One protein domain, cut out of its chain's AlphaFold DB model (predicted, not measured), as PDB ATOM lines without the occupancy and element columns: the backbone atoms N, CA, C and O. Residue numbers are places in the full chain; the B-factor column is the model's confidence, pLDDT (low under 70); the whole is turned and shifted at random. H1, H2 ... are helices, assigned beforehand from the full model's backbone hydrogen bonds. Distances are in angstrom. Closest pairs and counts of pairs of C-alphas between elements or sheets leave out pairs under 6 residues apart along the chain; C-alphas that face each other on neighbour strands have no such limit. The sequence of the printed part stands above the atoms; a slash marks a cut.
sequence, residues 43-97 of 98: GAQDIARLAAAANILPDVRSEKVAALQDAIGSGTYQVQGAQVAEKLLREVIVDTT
ATOM      1  N   GLY A  43      20.390 -43.676  98.380       79.94
ATOM      2  CA  GLY A  43      19.808 -42.352  98.619       79.94
ATOM      3  C   GLY A  43      19.068 -41.760  97.414       79.94
ATOM      4  O   GLY A  43      18.056 -41.086  97.585       79.94
ATOM      5  N   ALA A  44      19.506 -42.034  96.184       80.12
ATOM      6  CA  ALA A  44      18.805 -41.553  94.998       80.12
ATOM      7  C   ALA A  44      17.539 -42.377  94.688       80.12
ATOM      8  O   ALA A  44      16.554 -41.823  94.197       80.12
ATOM      9  N   GLN A  45      17.514 -43.667  95.045       82.50
ATOM     10  CA  GLN A  45      16.282 -44.465  95.027       82.50
ATOM     11  C   GLN A  45      15.270 -43.968  96.066       82.50
ATOM     12  O   GLN A  45      14.075 -43.912  95.770       82.50
ATOM     13  N   ASP A  46      15.734 -43.569  97.251       83.81
ATOM     14  CA  ASP A  46      14.874 -42.994  98.287       83.81
ATOM     15  C   ASP A  46      14.267 -41.665  97.825       83.81
ATOM     16  O   ASP A  46      13.048 -41.504  97.867       83.81
ATOM     17  N   ILE A  47      15.077 -40.750  97.277       87.31
ATOM     18  CA  ILE A  47      14.578 -39.486  96.708       87.31
ATOM     19  C   ILE A  47      13.542 -39.747  95.606       87.31
ATOM     20  O   ILE A  47      12.495 -39.104  95.600       87.31
ATOM     21  N   ALA A  48      13.780 -40.712  94.710       85.00
ATOM     22  CA  ALA A  48      12.827 -41.058  93.655       85.00
ATOM     23  C   ALA A  48      11.488 -41.574  94.216       85.00
ATOM     24  O   ALA A  48      10.423 -41.190  93.728       85.00
ATOM     25  N   ARG A  49      11.520 -42.398  95.272       86.44
ATOM     26  CA  ARG A  49      10.306 -42.876  95.957       86.44
ATOM     27  C   ARG A  49       9.561 -41.741  96.653       86.44
ATOM     28  O   ARG A  49       8.339 -41.665  96.537       86.44
ATOM     29  N   LEU A  50      10.278 -40.854  97.341       86.44
ATOM     30  CA  LEU A  50       9.689 -39.698  98.021       86.44
ATOM     31  C   LEU A  50       9.081 -38.709  97.018       86.44
ATOM     32  O   LEU A  50       7.971 -38.232  97.236       86.44
ATOM     33  N   ALA A  51       9.761 -38.445  95.901       86.19
ATOM     34  CA  ALA A  51       9.252 -37.593  94.832       86.19
ATOM     35  C   ALA A  51       7.993 -38.190  94.185       86.19
ATOM     36  O   ALA A  51       7.014 -37.476  93.968       86.19
ATOM     37  N   ALA A  52       7.973 -39.500  93.924       85.44
ATOM     38  CA  ALA A  52       6.787 -40.181  93.409       85.44
ATOM     39  C   ALA A  52       5.610 -40.099  94.396       85.44
ATOM     40  O   ALA A  52       4.491 -39.803  93.989       85.44
ATOM     41  N   ALA A  53       5.863 -40.291  95.695       82.25
ATOM     42  CA  ALA A  53       4.842 -40.151  96.730       82.25
ATOM     43  C   ALA A  53       4.318 -38.709  96.840       82.25
ATOM     44  O   ALA A  53       3.113 -38.507  96.953       82.25
ATOM     45  N   ALA A  54       5.202 -37.711  96.755       83.31
ATOM     46  CA  ALA A  54       4.838 -36.296  96.794       83.31
ATOM     47  C   ALA A  54       3.968 -35.875  95.598       83.31
ATOM     48  O   ALA A  54       3.052 -35.082  95.776       83.31
ATOM     49  N   ASN A  55       4.194 -36.440  94.408       81.50
ATOM     50  CA  ASN A  55       3.385 -36.154  93.213       81.50
ATOM     51  C   ASN A  55       1.943 -36.683  93.293       81.50
ATOM     52  O   ASN A  55       1.087 -36.243  92.533       81.50
ATOM     53  N   ILE A  56       1.668 -37.639  94.184       85.88
ATOM     54  CA  ILE A  56       0.321 -38.195  94.380       85.88
ATOM     55  C   ILE A  56      -0.498 -37.316  95.341       85.88
ATOM     56  O   ILE A  56      -1.719 -37.460  95.429       85.88
ATOM     57  N   LEU A  57       0.148 -36.395  96.070       84.25
ATOM     58  CA  LEU A  57      -0.571 -35.494  96.959       84.25
ATOM     59  C   LEU A  57      -1.441 -34.530  96.141       84.25
ATOM     60  O   LEU A  57      -1.006 -34.022  95.109       84.25
ATOM     61  N   PRO A  58      -2.665 -34.248  96.612       86.88
ATOM     62  CA  PRO A  58      -3.516 -33.267  95.967       86.88
ATOM     63  C   PRO A  58      -2.875 -31.881  96.060       86.88
ATOM     64  O   PRO A  58      -2.357 -31.499  97.113       86.88
ATOM     65  N   ASP A  59      -2.986 -31.120  94.972       84.56
ATOM     66  CA  ASP A  59      -2.511 -29.734  94.880       84.56
ATOM     67  C   ASP A  59      -3.114 -28.859  95.996       84.56
ATOM     68  O   ASP A  59      -2.437 -28.061  96.644       84.56
ATOM     69  N   VAL A  60      -4.387 -29.116  96.319       89.81
ATOM     70  CA  VAL A  60      -5.106 -28.444  97.399       89.81
ATOM     71  C   VAL A  60      -5.352 -29.394  98.566       89.81
ATOM     72  O   VAL A  60      -6.003 -30.433  98.448       89.81
ATOM     73  N   ARG A  61      -4.900 -28.985  99.754       92.81
ATOM     74  CA  ARG A  61      -5.197 -29.669 101.020       92.81
ATOM     75  C   ARG A  61      -6.514 -29.172 101.609       92.81
ATOM     76  O   ARG A  61      -6.505 -28.367 102.542       92.81
ATOM     77  N   SER A  62      -7.632 -29.673 101.087       91.44
ATOM     78  CA  SER A  62      -8.987 -29.220 101.445       91.44
ATOM     79  C   SER A  62      -9.265 -29.196 102.953       91.44
ATOM     80  O   SER A  62      -9.880 -28.257 103.437       91.44
ATOM     81  N   GLU A  63      -8.747 -30.164 103.714       92.44
ATOM     82  CA  GLU A  63      -8.870 -30.207 105.182       92.44
ATOM     83  C   GLU A  63      -8.284 -28.956 105.864       92.44
ATOM     84  O   GLU A  63      -8.926 -28.337 106.707       92.44
ATOM     85  N   LYS A  64      -7.076 -28.537 105.459       92.75
ATOM     86  CA  LYS A  64      -6.429 -27.335 106.006       92.75
ATOM     87  C   LYS A  64      -7.184 -26.069 105.627       92.75
ATOM     88  O   LYS A  64      -7.262 -25.140 106.424       92.75
ATOM     89  N   VAL A  65      -7.704 -26.032 104.404       93.88
ATOM     90  CA  VAL A  65      -8.481 -24.900 103.901       93.88
ATOM     91  C   VAL A  65      -9.783 -24.763 104.689       93.88
ATOM     92  O   VAL A  65     -10.090 -23.662 105.132       93.88
ATOM     93  N   ALA A  66     -10.497 -25.863 104.933       93.81
ATOM     94  CA  ALA A  66     -11.713 -25.867 105.743       93.81
ATOM     95  C   ALA A  66     -11.442 -25.388 107.179       93.81
ATOM     96  O   ALA A  66     -12.095 -24.462 107.648       93.81
ATOM     97  N   ALA A  67     -10.404 -25.919 107.836       93.50
ATOM     98  CA  ALA A  67     -10.032 -25.495 109.187       93.50
ATOM     99  C   ALA A  67      -9.685 -23.993 109.269       93.50
ATOM    100  O   ALA A  67     -10.025 -23.323 110.244       93.50
ATOM    101  N   LEU A  68      -9.021 -23.449 108.243       93.62
ATOM    102  CA  LEU A  68      -8.741 -22.014 108.155       93.62
ATOM    103  C   LEU A  68     -10.015 -21.193 107.930       93.62
ATOM    104  O   LEU A  68     -10.172 -20.153 108.563       93.62
ATOM    105  N   GLN A  69     -10.924 -21.646 107.062       93.19
ATOM    106  CA  GLN A  69     -12.210 -20.977 106.838       93.19
ATOM    107  C   GLN A  69     -13.035 -20.906 108.126       93.19
ATOM    108  O   GLN A  69     -13.539 -19.834 108.460       93.19
ATOM    109  N   ASP A  70     -13.095 -21.998 108.887       95.31
ATOM    110  CA  ASP A  70     -13.785 -22.041 110.179       95.31
ATOM    111  C   ASP A  70     -13.132 -21.104 111.208       95.31
ATOM    112  O   ASP A  70     -13.822 -20.364 111.916       95.31
ATOM    113  N   ALA A  71     -11.797 -21.073 111.279       92.31
ATOM    114  CA  ALA A  71     -11.068 -20.165 112.170       92.31
ATOM    115  C   ALA A  71     -11.319 -18.684 111.822       92.31
ATOM    116  O   ALA A  71     -11.440 -17.840 112.712       92.31
ATOM    117  N   ILE A  72     -11.435 -18.365 110.530       93.75
ATOM    118  CA  ILE A  72     -11.776 -17.019 110.055       93.75
ATOM    119  C   ILE A  72     -13.234 -16.683 110.394       93.75
ATOM    120  O   ILE A  72     -13.492 -15.625 110.963       93.75
ATOM    121  N   GLY A  73     -14.181 -17.583 110.104       93.06
ATOM    122  CA  GLY A  73     -15.610 -17.374 110.370       93.06
ATOM    123  C   GLY A  73     -15.946 -17.255 111.859       93.06
ATOM    124  O   GLY A  73     -16.799 -16.460 112.242       93.06
ATOM    125  N   SER A  74     -15.230 -17.992 112.710       94.50
ATOM    126  CA  SER A  74     -15.329 -17.895 114.174       94.50
ATOM    127  C   SER A  74     -14.590 -16.689 114.770       94.50
ATOM    128  O   SER A  74     -14.682 -16.461 115.975       94.50
ATOM    129  N   GLY A  75     -13.844 -15.927 113.961       90.94
ATOM    130  CA  GLY A  75     -13.050 -14.781 114.414       90.94
ATOM    131  C   GLY A  75     -11.826 -15.146 115.264       90.94
ATOM    132  O   GLY A  75     -11.221 -14.266 115.868       90.94
ATOM    133  N   THR A  76     -11.449 -16.425 115.323       91.50
ATOM    134  CA  THR A  76     -10.302 -16.913 116.113       91.50
ATOM    135  C   THR A  76      -8.985 -16.882 115.336       91.50
ATOM    136  O   THR A  76      -7.909 -17.066 115.908       91.50
ATOM    137  N   TYR A  77      -9.041 -16.623 114.029       89.69
ATOM    138  CA  TYR A  77      -7.859 -16.464 113.193       89.69
ATOM    139  C   TYR A  77      -7.231 -15.073 113.364       89.69
ATOM    140  O   TYR A  77      -7.672 -14.088 112.772       89.69
ATOM    141  N   GLN A  78      -6.167 -14.992 114.167       90.50
ATOM    142  CA  GLN A  78      -5.444 -13.748 114.428       90.50
ATOM    143  C   GLN A  78      -4.177 -13.650 113.567       90.50
ATOM    144  O   GLN A  78      -3.209 -14.389 113.767       90.50
ATOM    145  N   VAL A  79      -4.139 -12.687 112.646       89.75
ATOM    146  CA  VAL A  79      -2.934 -12.398 111.858       89.75
ATOM    147  C   VAL A  79      -1.973 -11.548 112.688       89.75
ATOM    148  O   VAL A  79      -2.245 -10.386 112.985       89.75
ATOM    149  N   GLN A  80      -0.831 -12.122 113.065       92.88
ATOM    150  CA  GLN A  80       0.220 -11.402 113.784       92.88
ATOM    151  C   GLN A  80       1.170 -10.724 112.790       92.88
ATOM    152  O   GLN A  80       1.851 -11.403 112.022       92.88
ATOM    153  N   GLY A  81       1.271  -9.391 112.834       91.12
ATOM    154  CA  GLY A  81       2.107  -8.618 111.903       91.12
ATOM    155  C   GLY A  81       3.583  -9.039 111.885       91.12
ATOM    156  O   GLY A  81       4.200  -9.067 110.824       91.12
ATOM    157  N   ALA A  82       4.127  -9.467 113.030       92.00
ATOM    158  CA  ALA A  82       5.485 -10.002 113.121       92.00
ATOM    159  C   ALA A  82       5.676 -11.287 112.295       92.00
ATOM    160  O   ALA A  82       6.694 -11.433 111.625       92.00
ATOM    161  N   GLN A  83       4.688 -12.191 112.284       91.00
ATOM    162  CA  GLN A  83       4.754 -13.415 111.477       91.00
ATOM    163  C   GLN A  83       4.705 -13.101 109.980       91.00
ATOM    164  O   GLN A  83       5.397 -13.744 109.194       91.00
ATOM    165  N   VAL A  84       3.921 -12.094 109.583       92.19
ATOM    166  CA  VAL A  84       3.866 -11.636 108.187       92.19
ATOM    167  C   VAL A  84       5.212 -11.046 107.770       92.19
ATOM    168  O   VAL A  84       5.765 -11.458 106.755       92.19
ATOM    169  N   ALA A  85       5.779 -10.144 108.577       92.06
ATOM    170  CA  ALA A  85       7.090  -9.555 108.314       92.06
ATOM    171  C   ALA A  85       8.199 -10.618 108.234       92.06
ATOM    172  O   ALA A  85       9.013 -10.580 107.314       92.06
ATOM    173  N   GLU A  86       8.203 -11.607 109.135       92.69
ATOM    174  CA  GLU A  86       9.155 -12.722 109.082       92.69
ATOM    175  C   GLU A  86       9.041 -13.503 107.765       92.69
ATOM    176  O   GLU A  86      10.055 -13.819 107.141       92.69
ATOM    177  N   LYS A  87       7.816 -13.806 107.318       92.62
ATOM    178  CA  LYS A  87       7.587 -14.526 106.057       92.62
ATOM    179  C   LYS A  87       8.047 -13.723 104.845       92.62
ATOM    180  O   LYS A  87       8.688 -14.299 103.974       92.62
ATOM    181  N   LEU A  88       7.789 -12.415 104.826       90.62
ATOM    182  CA  LEU A  88       8.273 -11.520 103.772       90.62
ATOM    183  C   LEU A  88       9.805 -11.500 103.709       90.62
ATOM    184  O   LEU A  88      10.375 -11.647 102.635       90.62
ATOM    185  N   LEU A  89      10.479 -11.371 104.857       91.62
ATOM    186  CA  LEU A  89      11.944 -11.375 104.910       91.62
ATOM    187  C   LEU A  89      12.532 -12.717 104.462       91.62
ATOM    188  O   LEU A  89      13.510 -12.732 103.722       91.62
ATOM    189  N   ARG A  90      11.942 -13.840 104.893       90.25
ATOM    190  CA  ARG A  90      12.380 -15.177 104.464       90.25
ATOM    191  C   ARG A  90      12.292 -15.338 102.949       90.25
ATOM    192  O   ARG A  90      13.246 -15.837 102.367       90.25
ATOM    193  N   GLU A  91      11.191 -14.910 102.338       89.38
ATOM    194  CA  GLU A  91      11.003 -15.025 100.888       89.38
ATOM    195  C   GLU A  91      12.065 -14.229 100.121       89.38
ATOM    196  O   GLU A  91      12.733 -14.769  99.246       89.38
ATOM    197  N   VAL A  92      12.300 -12.974 100.524       88.06
ATOM    198  CA  VAL A  92      13.312 -12.111  99.894       88.06
ATOM    199  C   VAL A  92      14.712 -12.714 100.017       88.06
ATOM    200  O   VAL A  92      15.474 -12.721  99.054       88.06
ATOM    201  N   ILE A  93      15.071 -13.245 101.187       83.38
ATOM    202  CA  ILE A  93      16.407 -13.815 101.403       83.38
ATOM    203  C   ILE A  93      16.610 -15.081 100.561       83.38
ATOM    204  O   ILE A  93      17.679 -15.237  99.974       83.38
ATOM    205  N   VAL A  94      15.609 -15.965 100.485       82.56
ATOM    206  CA  VAL A  94      15.698 -17.214  99.706       82.56
ATOM    207  C   VAL A  94      15.807 -16.927  98.207       82.56
ATOM    208  O   VAL A  94      16.633 -17.546  97.548       82.56
ATOM    209  N   ASP A  95      15.055 -15.954  97.689       70.38
ATOM    210  CA  ASP A  95      15.110 -15.551  96.276       70.38
ATOM    211  C   ASP A  95      16.467 -14.932  95.890       70.38
ATOM    212  O   ASP A  95      16.991 -15.193  94.814       70.38
ATOM    213  N   THR A  96      17.099 -14.176  96.798       67.44
ATOM    214  CA  THR A  96      18.388 -13.515  96.508       67.44
ATOM    215  C   THR A  96      19.609 -14.439  96.673       67.44
ATOM    216  O   THR A  96      20.732 -14.025  96.387       67.44
ATOM    217  N   THR A  97      19.438 -15.661  97.193       56.16
ATOM    218  CA  THR A  97      20.551 -16.581  97.520       56.16
ATOM    219  C   THR A  97      20.598 -17.857  96.675       56.16
ATOM    220  O   THR A  97      21.417 -18.737  96.958       56.16
TER     221      THR A  97
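What this domain is: This is residues 43 to 97 of the 98 residues of a protein of Nitrospiraceae bacterium (UniProt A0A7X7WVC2). Three separate helices are strung along a flat, open bracket with an empty middle. The longest, H3, makes one side, H2 and H1 follow one another along the other, and residues 74 to 80 join H2 to H3 at one end. The printed part has 55 residues with three named helices, H1, H2, H3 in chain order, and no named strand: all helix. It is extended, with a radius of gyration of the C-alphas of 17.0 A and spans of 46 by 32 by 15 A.

How they stand to each other: H3, residues 81 to 96, is apart from H2, residues 62 to 73, with no C-alpha of the one within 8 A of the other. H1, residues 43 to 55, is apart from both. In H1, H2 and H3 every O i to N i+4 pair is within hydrogen-bond range.

Where its parts are: H3 is 22.9 A long, from C-alpha 81 at (2.107, -8.618, 111.903) to C-alpha 96 at (18.388, -13.515, 96.508). H2 measures 16.2 A. H1 measures 18.4 A and begins at C-alpha 43 at (19.808, -42.352, 98.619).

The domain as a whole: The two C-alphas farthest apart, of Gln 45 and Gly 75, are 46.0 A apart. The printed part has no cut, and both links are short. Residues 96 to 97 have pLDDT under 70.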